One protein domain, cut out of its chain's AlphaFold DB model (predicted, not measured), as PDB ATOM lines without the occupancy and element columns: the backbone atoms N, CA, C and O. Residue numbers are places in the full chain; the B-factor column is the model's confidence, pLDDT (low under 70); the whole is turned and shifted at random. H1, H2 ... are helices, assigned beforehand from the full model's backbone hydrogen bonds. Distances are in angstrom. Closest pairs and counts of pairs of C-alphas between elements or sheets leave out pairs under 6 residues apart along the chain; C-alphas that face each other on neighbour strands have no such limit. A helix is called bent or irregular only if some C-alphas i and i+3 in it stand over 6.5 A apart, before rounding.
ATOM      1  N   ILE A 114     117.971 115.021 122.855       92.50
ATOM      2  CA  ILE A 114     117.751 115.904 121.707       92.50
ATOM      3  C   ILE A 114     117.229 117.281 122.124       92.50
ATOM      4  O   ILE A 114     117.698 118.275 121.588       92.50
ATOM      5  N   GLU A 115     116.354 117.368 123.129       92.50
ATOM      6  CA  GLU A 115     115.886 118.654 123.670       92.50
ATOM      7  C   GLU A 115     117.055 119.481 124.230       92.50
ATOM      8  O   GLU A 115     117.152 120.689 124.006       92.50
ATOM      9  N   ARG A 116     117.991 118.828 124.932       90.44
ATOM     10  CA  ARG A 116     119.210 119.484 125.421       90.44
ATOM     11  C   ARG A 116     120.086 119.985 124.273       90.44
ATOM     12  O   ARG A 116     120.617 121.087 124.374       90.44
ATOM     13  N   PHE A 117     120.235 119.191 123.215       88.62
ATOM     14  CA  PHE A 117     121.007 119.564 122.029       88.62
ATOM     15  C   PHE A 117     120.373 120.741 121.271       88.62
ATOM     16  O   PHE A 117     121.057 121.702 120.937       88.62
ATOM     17  N   GLU A 118     119.059 120.720 121.051       87.81
ATOM     18  CA  GLU A 118     118.339 121.818 120.388       87.81
ATOM     19  C   GLU A 118     118.469 123.139 121.164       87.81
ATOM     20  O   GLU A 118     118.517 124.207 120.564       87.81
ATOM     21  N   ARG A 119     118.591 123.085 122.497       86.19
ATOM     22  CA  ARG A 119     118.861 124.270 123.325       86.19
ATOM     23  C   ARG A 119     120.304 124.767 123.247       86.19
ATOM     24  O   ARG A 119     120.524 125.960 123.460       86.19
ATOM     25  N   SER A 120     121.276 123.880 123.022       82.69
ATOM     26  CA  SER A 120     122.694 124.258 122.964       82.69
ATOM     27  C   SER A 120     123.087 124.848 121.615       82.69
ATOM     28  O   SER A 120     123.991 125.676 121.561       82.69
ATOM     29  N   VAL A 121     122.395 124.467 120.542       80.25
ATOM     30  CA  VAL A 121     122.689 124.936 119.188       80.25
ATOM     31  C   VAL A 121     121.767 126.096 118.823       80.25
ATOM     32  O   VAL A 121     120.588 125.906 118.534       80.25
ATOM     33  N   LYS A 122     122.320 127.311 118.795       75.75
ATOM     34  CA  LYS A 122     121.638 128.499 118.267       75.75
ATOM     35  C   LYS A 122     122.221 128.836 116.903       75.75
ATOM     36  O   LYS A 122     123.360 129.274 116.812       75.75
ATOM     37  N   ILE A 123     121.437 128.619 115.852       76.69
ATOM     38  CA  ILE A 123     121.818 128.980 114.488       76.69
ATOM     39  C   ILE A 123     121.314 130.399 114.239       76.69
ATOM     40  O   ILE A 123     120.106 130.629 114.195       76.69
ATOM     41  N   GLN A 124     122.236 131.348 114.120       76.38
ATOM     42  CA  GLN A 124     121.954 132.712 113.684       76.38
ATOM     43  C   GLN A 124     122.790 132.965 112.437       76.38
ATOM     44  O   GLN A 124     124.013 132.888 112.489       76.38
ATOM     45  N   ILE A 125     122.121 133.164 111.306       82.12
ATOM     46  CA  ILE A 125     122.755 133.324 110.000       82.12
ATOM     47  C   ILE A 125     122.038 134.459 109.280       82.12
ATOM     48  O   ILE A 125     120.808 134.495 109.255       82.12
ATOM     49  N   GLU A 126     122.810 135.364 108.689       84.12
ATOM     50  CA  GLU A 126     122.295 136.352 107.747       84.12
ATOM     51  C   GLU A 126     122.253 135.732 106.349       84.12
ATOM     52  O   GLU A 126     123.265 135.239 105.841       84.12
ATOM     53  N   GLU A 127     121.064 135.708 105.746       87.44
ATOM     54  CA  GLU A 127     120.888 135.099 104.433       87.44
ATOM     55  C   GLU A 127     121.611 135.890 103.341       87.44
ATOM     56  O   GLU A 127     121.541 137.118 103.275       87.44
ATOM     57  N   ARG A 128     122.284 135.167 102.445       88.75
ATOM     58  CA  ARG A 128     122.960 135.731 101.274       88.75
ATOM     59  C   ARG A 128     122.944 134.756 100.111       88.75
ATOM     60  O   ARG A 128     123.021 133.541 100.294       88.75
ATOM     61  N   ASN A 129     122.929 135.316  98.910       89.44
ATOM     62  CA  ASN A 129     123.062 134.564  97.671       89.44
ATOM     63  C   ASN A 129     124.535 134.411  97.286       89.44
ATOM     64  O   ASN A 129     125.368 135.245  97.639       89.44
ATOM     65  N   GLY A 130     124.826 133.368  96.519       89.75
ATOM     66  CA  GLY A 130     126.132 133.142  95.920       89.75
ATOM     67  C   GLY A 130     126.175 131.827  95.156       89.75
ATOM     68  O   GLY A 130     125.246 131.025  95.221       89.75
ATOM     69  N   ARG A 131     127.259 131.600  94.417       90.88
ATOM     70  CA  ARG A 131     127.414 130.423  93.550       90.88
ATOM     71  C   ARG A 131     127.642 129.108  94.302       90.88
ATOM     72  O   ARG A 131     127.408 128.041  93.739       90.88
ATOM     73  N   VAL A 132     128.158 129.159  95.529       90.50
ATOM     74  CA  VAL A 132     128.486 127.964  96.326       90.50
ATOM     75  C   VAL A 132     127.793 128.021  97.682       90.50
ATOM     76  O   VAL A 132     128.044 128.930  98.458       90.50
ATOM     77  N   LEU A 133     126.962 127.038  98.024       89.88
ATOM     78  CA  LEU A 133     126.354 126.977  99.357       89.88
ATOM     79  C   LEU A 133     127.404 126.648 100.429       89.88
ATOM     80  O   LEU A 133     128.022 125.580 100.396       89.88
ATOM     81  N   TYR A 134     127.556 127.524 101.423       90.88
ATOM     82  CA  TYR A 134     128.274 127.196 102.649       90.88
ATOM     83  C   TYR A 134     127.321 126.504 103.634       90.88
ATOM     84  O   TYR A 134     126.362 127.098 104.119       90.88
ATOM     85  N   PHE A 135     127.592 125.230 103.928       89.94
ATOM     86  CA  PHE A 135     126.821 124.421 104.875       89.94
ATOM     87  C   PHE A 135     127.604 124.215 106.188       89.94
ATOM     88  O   PHE A 135     128.409 123.281 106.281       89.94
ATOM     89  N   PRO A 136     127.426 125.085 107.200       88.81
ATOM     90  CA  PRO A 136     128.131 124.979 108.475       88.81
ATOM     91  C   PRO A 136     127.643 123.788 109.314       88.81
ATOM     92  O   PRO A 136     126.460 123.455 109.362       88.81
ATOM     93  N   GLY A 137     128.570 123.148 110.029       87.62
ATOM     94  CA  GLY A 137     128.243 122.093 110.988       87.62
ATOM     95  C   GLY A 137     127.766 122.666 112.325       87.62
ATOM     96  O   GLY A 137     128.239 123.707 112.756       87.62
ATOM     97  N   CYS A 138     126.906 121.955 113.061       85.62
ATOM     98  CA  CYS A 138     126.387 122.436 114.356       85.62
ATOM     99  C   CYS A 138     127.481 122.851 115.364       85.62
ATOM    100  O   CYS A 138     127.287 123.784 116.137       85.62
ATOM    101  N   ARG A 139     128.652 122.202 115.321       84.38
ATOM    102  CA  ARG A 139     129.802 122.503 116.190       84.38
ATOM    103  C   ARG A 139     130.440 123.868 115.931       84.38
ATOM    104  O   ARG A 139     131.057 124.408 116.844       84.38
ATOM    105  N   THR A 140     130.313 124.430 114.727       87.38
ATOM    106  CA  THR A 140     130.912 125.740 114.423       87.38
ATOM    107  C   THR A 140     130.185 126.871 115.140       87.38
ATOM    108  O   THR A 140     130.813 127.866 115.477       87.38
ATOM    109  N   PHE A 141     128.892 126.696 115.423       83.44
ATOM    110  CA  PHE A 141     128.086 127.647 116.194       83.44
ATOM    111  C   PHE A 141     128.357 127.576 117.701       83.44
ATOM    112  O   PHE A 141     128.165 128.554 118.405       83.44
ATOM    113  N   GLU A 142     128.817 126.429 118.208       77.38
ATOM    114  CA  GLU A 142     129.177 126.271 119.627       77.38
ATOM    115  C   GLU A 142     130.551 126.873 119.967       77.38
ATOM    116  O   GLU A 142     130.887 127.007 121.142       77.38
ATOM    117  N   SER A 143     131.369 127.163 118.955       80.75
ATOM    118  CA  SER A 143     132.787 127.518 119.098       80.75
ATOM    119  C   SER A 143     133.155 128.858 118.457       80.75
ATOM    120  O   SER A 143     134.340 129.122 118.271       80.75
ATOM    121  N   ASP A 144     132.160 129.666 118.072       80.00
ATOM    122  CA  ASP A 144     132.318 130.939 117.344       80.00
ATOM    123  C   ASP A 144     133.155 130.824 116.045       80.00
ATOM    124  O   ASP A 144     133.627 131.802 115.462       80.00
ATOM    125  N   LEU A 145     133.322 129.596 115.536       89.62
ATOM    126  CA  LEU A 145     134.054 129.312 114.301       89.62
ATOM    127  C   LEU A 145     133.243 129.672 113.058       89.62
ATOM    128  O   LEU A 145     133.820 129.806 111.978       89.62
ATOM    129  N   PHE A 146     131.920 129.797 113.188       91.06
ATOM    130  CA  PHE A 146     131.054 130.176 112.078       91.06
ATOM    131  C   PHE A 146     131.459 131.539 111.500       91.06
ATOM    132  O   PHE A 146     131.834 131.594 110.327       91.06
ATOM    133  N   ASP A 147     131.496 132.584 112.331       90.25
ATOM    134  CA  ASP A 147     131.829 133.953 111.911       90.25
ATOM    135  C   ASP A 147     133.255 134.045 111.360       90.25
ATOM    136  O   ASP A 147     133.490 134.626 110.304       90.25
ATOM    137  N   THR A 148     134.201 133.365 112.018       93.50
ATOM    138  CA  THR A 148     135.592 133.274 111.545       93.50
ATOM    139  C   THR A 148     135.663 132.652 110.147       93.50
ATOM    140  O   THR A 148     136.424 133.101 109.291       93.50
ATOM    141  N   THR A 149     134.865 131.612 109.885       93.62
ATOM    142  CA  THR A 149     134.836 130.959 108.569       93.62
ATOM    143  C   THR A 149     134.235 131.881 107.511       93.62
ATOM    144  O   THR A 149     134.777 131.962 106.411       93.62
ATOM    145  N   VAL A 150     133.161 132.606 107.840       93.31
ATOM    146  CA  VAL A 150     132.546 133.610 106.954       93.31
ATOM    147  C   VAL A 150     133.564 134.689 106.579       93.31
ATOM    148  O   VAL A 150     133.786 134.917 105.391       93.31
ATOM    149  N   GLU A 151     134.265 135.268 107.557       94.81
ATOM    150  CA  GLU A 151     135.287 136.298 107.326       94.81
ATOM    151  C   GLU A 151     136.415 135.800 106.405       94.81
ATOM    152  O   GLU A 151     136.873 136.510 105.504       94.81
ATOM    153  N   VAL A 152     136.869 134.558 106.603       96.19
ATOM    154  CA  VAL A 152     137.896 133.940 105.751       96.19
ATOM    155  C   VAL A 152     137.393 133.767 104.319       96.19
ATOM    156  O   VAL A 152     138.120 134.096 103.380       96.19
ATOM    157  N   LEU A 153     136.163 133.283 104.127       95.88
ATOM    158  CA  LEU A 153     135.578 133.106 102.797       95.88
ATOM    159  C   LEU A 153     135.434 134.443 102.054       95.88
ATOM    160  O   LEU A 153     135.729 134.514 100.860       95.88
ATOM    161  N   GLU A 154     135.055 135.510 102.760       94.94
ATOM    162  CA  GLU A 154     134.961 136.862 102.199       94.94
ATOM    163  C   GLU A 154     136.324 137.417 101.787       94.94
ATOM    164  O   GLU A 154     136.482 137.902 100.666       94.94
ATOM    165  N   LYS A 155     137.340 137.288 102.649       97.44
ATOM    166  CA  LYS A 155     138.715 137.718 102.341       97.44
ATOM    167  C   LYS A 155     139.322 136.967 101.158       97.44
ATOM    168  O   LYS A 155     140.145 137.526 100.438       97.44
ATOM    169  N   LEU A 156     138.920 135.714 100.953       97.56
ATOM    170  CA  LEU A 156     139.322 134.907  99.802       97.56
ATOM    171  C   LEU A 156     138.531 135.236  98.525       97.56
ATOM    172  O   LEU A 156     138.859 134.705  97.465       97.56
ATOM    173  N   GLY A 157     137.511 136.097  98.602       95.69
ATOM    174  CA  GLY A 157     136.663 136.452  97.466       95.69
ATOM    175  C   GLY A 157     135.800 135.289  96.972       95.69
ATOM    176  O   GLY A 157     135.479 135.227  95.785       95.69
ATOM    177  N   VAL A 158     135.457 134.342  97.851       96.56
ATOM    178  CA  VAL A 158     134.566 133.230  97.503       96.56
ATOM    179  C   VAL A 158     133.143 133.766  97.358       96.56
ATOM    180  O   VAL A 158     132.623 134.439  98.243       96.56
ATOM    181  N   ASP A 159     132.494 133.437  96.245       94.69
ATOM    182  CA  ASP A 159     131.082 133.735  96.014       94.69
ATOM    183  C   ASP A 159     130.210 132.630  96.629       94.69
ATOM    184  O   ASP A 159     129.918 131.618  95.981       94.69
ATOM    185  N   PHE A 160     129.865 132.784  97.913       93.88
ATOM    186  CA  PHE A 160     129.108 131.782  98.665       93.88
ATOM    187  C   PHE A 160     127.735 132.267  99.139       93.88
ATOM    188  O   PHE A 160     127.556 133.414  99.558       93.88
ATOM    189  N   ALA A 161     126.781 131.338  99.102       91.50
ATOM    190  CA  ALA A 161     125.444 131.482  99.641       91.50
ATOM    191  C   ALA A 161     125.380 130.993 101.094       91.50
ATOM    192  O   ALA A 161     126.020 130.006 101.468       91.50
ATOM    193  N   LEU A 162     124.533 131.651 101.877       89.19
ATOM    194  CA  LEU A 162     123.997 131.163 103.141       89.19
ATOM    195  C   LEU A 162     122.483 131.279 103.018       89.19
ATOM    196  O   LEU A 162     121.940 132.370 103.129       89.19
ATOM    197  N   ALA A 163     121.806 130.175 102.737       79.88
ATOM    198  CA  ALA A 163     120.357 130.160 102.588       79.88
ATOM    199  C   ALA A 163     119.801 128.926 103.287       79.88
ATOM    200  O   ALA A 163     120.312 127.821 103.083       79.88
ATOM    201  N   ASN A 164     118.770 129.118 104.114       70.19
ATOM    202  CA  ASN A 164     117.979 128.039 104.706       70.19
ATOM    203  C   ASN A 164     118.774 126.932 105.432       70.19
ATOM    204  O   ASN A 164     118.277 125.817 105.558       70.19
ATOM    205  N   VAL A 165     119.989 127.197 105.928       72.62
ATOM    206  CA  VAL A 165     120.841 126.173 106.560       72.62
ATOM    207  C   VAL A 165     120.138 125.564 107.785       72.62
ATOM    208  O   VAL A 165     120.108 126.155 108.863       72.62
ATOM    209  N   ASP A 166     119.601 124.353 107.626       77.25
ATOM    210  CA  ASP A 166     119.010 123.552 108.706       77.25
ATOM    211  C   ASP A 166     119.984 122.435 109.143       77.25
ATOM    212  O   ASP A 166     121.004 122.139 108.518       77.25
ATOM    213  N   CYS A 167     119.677 121.787 110.259       84.50
ATOM    214  CA  CYS A 167     120.436 120.676 110.810       84.50
ATOM    215  C   CYS A 167     120.472 119.470 109.854       84.50
ATOM    216  O   CYS A 167     119.428 118.997 109.404       84.50
ATOM    217  N   CYS A 168     121.661 118.872 109.675       88.31
ATOM    218  CA  CYS A 168     121.899 117.623 108.926       88.31
ATOM    219  C   CYS A 168     121.100 116.404 109.421       88.31
ATOM    220  O   CYS A 168     121.107 115.350 108.792       88.31
ATOM    221  N   GLY A 169     120.446 116.511 110.578       91.62
ATOM    222  CA  GLY A 169     119.648 115.446 111.170       91.62
ATOM    223  C   GLY A 169     120.467 114.375 111.903       91.62
ATOM    224  O   GLY A 169     119.881 113.524 112.573       91.62
ATOM    225  N   MET A 170     121.802 114.420 111.837       92.38
ATOM    226  CA  MET A 170     122.684 113.393 112.405       92.38
ATOM    227  C   MET A 170     122.428 113.093 113.896       92.38
ATOM    228  O   MET A 170     122.375 111.916 114.249       92.38
ATOM    229  N   PRO A 171     122.188 114.086 114.780       92.56
ATOM    230  CA  PRO A 171     121.861 113.808 116.180       92.56
ATOM    231  C   PRO A 171     120.596 112.955 116.347       92.56
ATOM    232  O   PRO A 171     120.576 112.036 117.162       92.56
ATOM    233  N   TYR A 172     119.560 113.195 115.537       94.56
ATOM    234  CA  TYR A 172     118.343 112.377 115.544       94.56
ATOM    235  C   TYR A 172     118.629 110.960 115.037       94.56
ATOM    236  O   TYR A 172     118.143 109.996 115.626       94.56
ATOM    237  N   HIS A 173     119.440 110.828 113.980       94.75
ATOM    238  CA  HIS A 173     119.846 109.529 113.442       94.75
ATOM    239  C   HIS A 173     120.571 108.689 114.496       94.75
ATOM    240  O   HIS A 173     120.207 107.539 114.740       94.75
ATOM    241  N   GLU A 174     121.558 109.281 115.166       94.12
ATOM    242  CA  GLU A 174     122.337 108.594 116.190       94.12
ATOM    243  C   GLU A 174     121.519 108.272 117.435       94.12
ATOM    244  O   GLU A 174     121.741 107.239 118.052       94.12
ATOM    245  N   LEU A 175     120.515 109.073 117.782       93.81
ATOM    246  CA  LEU A 175     119.610 108.776 118.894       93.81
ATOM    247  C   LEU A 175     118.499 107.769 118.546       93.81
ATOM    248  O   LEU A 175     117.643 107.502 119.386       93.81
ATOM    249  N   GLY A 176     118.493 107.206 117.333       93.44
ATOM    250  CA  GLY A 176     117.471 106.253 116.881       93.44
ATOM    251  C   GLY A 176     116.136 106.901 116.482       93.44
ATOM    252  O   GLY A 176     115.190 106.204 116.118       93.44
ATOM    253  N   LEU A 177     116.046 108.237 116.480       94.44
ATOM    254  CA  LEU A 177     114.850 109.015 116.135       94.44
ATOM    255  C   LEU A 177     114.685 109.121 114.607       94.44
ATOM    256  O   LEU A 177     114.790 110.196 114.010       94.44
ATOM    257  N   SER A 178     114.437 107.978 113.969       92.81
ATOM    258  CA  SER A 178     114.466 107.821 112.507       92.81
ATOM    259  C   SER A 178     113.450 108.693 111.764       92.81
ATOM    260  O   SER A 178     113.771 109.217 110.698       92.81
ATOM    261  N   ASP A 179     112.251 108.886 112.314       94.06
ATOM    262  CA  ASP A 179     111.216 109.699 111.664       94.06
ATOM    263  C   ASP A 179     111.598 111.183 111.644       94.06
ATOM    264  O   ASP A 179     111.567 111.813 110.586       94.06
ATOM    265  N   LYS A 180     112.082 111.716 112.776       93.12
ATOM    266  CA  LYS A 180     112.608 113.089 112.851       93.12
ATOM    267  C   LYS A 180     113.830 113.285 111.952       93.12
ATOM    268  O   LYS A 180     113.952 114.318 111.298       93.12
ATOM    269  N   PHE A 181     114.720 112.293 111.880       94.44
ATOM    270  CA  PHE A 181     115.850 112.328 110.949       94.44
ATOM    271  C   PHE A 181     115.381 112.468 109.494       94.44
ATOM    272  O   PHE A 181     115.880 113.325 108.765       94.44
ATOM    273  N   ARG A 182     114.389 111.671 109.073       93.50
ATOM    274  CA  ARG A 182     113.822 111.744 107.717       93.50
ATOM    275  C   ARG A 182     113.163 113.090 107.438       93.50
ATOM    276  O   ARG A 182     113.357 113.623 106.351       93.50
ATOM    277  N   GLU A 183     112.435 113.644 108.405       92.69
ATOM    278  CA  GLU A 183     111.845 114.981 108.299       92.69
ATOM    279  C   GLU A 183     112.923 116.047 108.046       92.69
ATOM    280  O   GLU A 183     112.800 116.846 107.118       92.69
ATOM    281  N   LYS A 184     114.017 116.026 108.819       90.56
ATOM    282  CA  LYS A 184     115.132 116.974 108.672       90.56
ATOM    283  C   LYS A 184     115.841 116.851 107.325       90.56
ATOM    284  O   LYS A 184     116.060 117.855 106.652       90.56
ATOM    285  N   ILE A 185     116.121 115.628 106.876       90.62
ATOM    286  CA  ILE A 185     116.713 115.392 105.552       90.62
ATOM    287  C   ILE A 185     115.779 115.841 104.420       90.62
ATOM    288  O   ILE A 185     116.251 116.368 103.414       90.62
ATOM    289  N   ALA A 186     114.464 115.652 104.560       89.56
ATOM    290  CA  ALA A 186     113.501 116.101 103.557       89.56
ATOM    291  C   ALA A 186     113.508 117.630 103.397       89.56
ATOM    292  O   ALA A 186     113.487 118.102 102.263       89.56
ATOM    293  N   LYS A 187     113.616 118.382 104.503       86.62
ATOM    294  CA  LYS A 187     113.775 119.848 104.480       86.62
ATOM    295  C   LYS A 187     115.079 120.261 103.798       86.62
ATOM    296  O   LYS A 187     115.061 121.083 102.891       86.62
ATOM    297  N   LEU A 188     116.197 119.616 104.141       84.62
ATOM    298  CA  LEU A 188     117.501 119.933 103.546       84.62
ATOM    299  C   LEU A 188     117.563 119.743 102.028       84.62
ATOM    300  O   LEU A 188     118.230 120.509 101.339       84.62
ATOM    301  N   ARG A 189     116.860 118.742 101.488       82.25
ATOM    302  CA  ARG A 189     116.808 118.502 100.035       82.25
ATOM    303  C   ARG A 189     116.188 119.657  99.252       82.25
ATOM    304  O   ARG A 189     116.484 119.790  98.069       82.25
ATOM    305  N   GLN A 190     115.331 120.456  99.881       76.75
ATOM    306  CA  GLN A 190     114.697 121.602  99.228       76.75
ATOM    307  C   GLN A 190     115.716 122.725  98.984       76.75
ATOM    308  O   GLN A 190     115.706 123.331  97.922       76.75
ATOM    309  N   ILE A 191     116.685 122.892  99.890       71.62
ATOM    310  CA  ILE A 191     117.729 123.927  99.814       71.62
ATOM    311  C   ILE A 191     118.656 123.708  98.615       71.62
ATOM    312  O   ILE A 191     119.009 124.646  97.915       71.62
ATOM    313  N   SER A 192     119.023 122.454  98.333       59.69
ATOM    314  CA  SER A 192     119.905 122.108  97.207       59.69
ATOM    315  C   SER A 192     119.314 122.385  95.816       59.69
ATOM    316  O   SER A 192     120.004 122.176  94.825       59.69
ATOM    317  N   VAL A 193     118.042 122.792  95.727       54.12
ATOM    318  CA  VAL A 193     117.355 123.127  94.467       54.12
ATOM    319  C   VAL A 193     117.259 124.647  94.260       54.12
ATOM    320  O   VAL A 193     117.005 125.090  93.145       54.12
TER     321      VAL A 193
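Overview. This is residues 114 to 193 of the 195 residues of the protein "(Fe-S)-binding protein" of Archaeoglobus fulgidus (UniProt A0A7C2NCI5). Five helices lie round a middle made of two long stretches with no named element, residues 121 to 137 and 156 to 169; H5, the longest helix, with H4 at its first residues, is on one side, and H3 with the short H2 is on the other. H1 lies at the same end as H4, and the helices have few contacts with one another, while the two long stretches come together in a short parallel pairing of residues 132 to 133 with 160 to 161. The printed part has 80 residues, with five named helices in the order H1, H2, H3, H4, H5 and no named strand, and its class is all helix. It is only just compact, close to loose, with a radius of gyration of the C-alphas of 13.7 A, and the C-alphas span 41 by 29 by 17 A.

Along the chain. H5 is residues 178 to 191, 20.8 A from first to last C-alpha; it begins at C-alpha 178, (114.466, 107.821, 112.507), and ends at C-alpha 191, (117.729, 123.927, 99.814). H4 before it is residues 170 to 174. H3 is residues 145 to 155, 15.3 A long, and H2 is residues 138 to 142. H1 is residues 114 to 120, 9.8 A long, with C-alpha 114 at (117.751, 115.904, 121.707). No helix is bent or irregular.

Arrangement. H5 touches H4, with residues 178 to 181 alone; the closest C-alphas are those of Tyr 172 and Phe 181, 5.2 A apart. H4 is close to H1 but not clearly touching it, and their closest C-alphas, those of Ile 114 and Tyr 172, are 7.1 A apart. H1 is also close to H2 but not clearly touching it, with the C-alphas of Ser 120 and Glu 142 closest at 7.6 A. H2 and H3 are close but not clearly touching, with the C-alphas of Thr 140 and Phe 146 closest at 5.0 A. H5 is apart from H1, H2 and H3, and H3 is apart from H1 and H4. H2 and H4 are apart. In H1, H3 and H4 every O i to N i+4 pair is within hydrogen-bond range; in H5 8 of 10 are, and in H2 0 of 1, where 2 of 2 O i to N i+3 pairs are within range.

Size, cuts and confidence. The two C-alphas farthest apart are those of Gly 157 and Gly 176, at 40.7 A. The printed part has no cut. The links from H1 to H2, 17 residues, and from H3 to H4, 14 residues, are long; those from H2 to H3 and from H4 to H5 are tight. The mean pLDDT of the printed part is 87.6, and residues 192 to 193 are under 70.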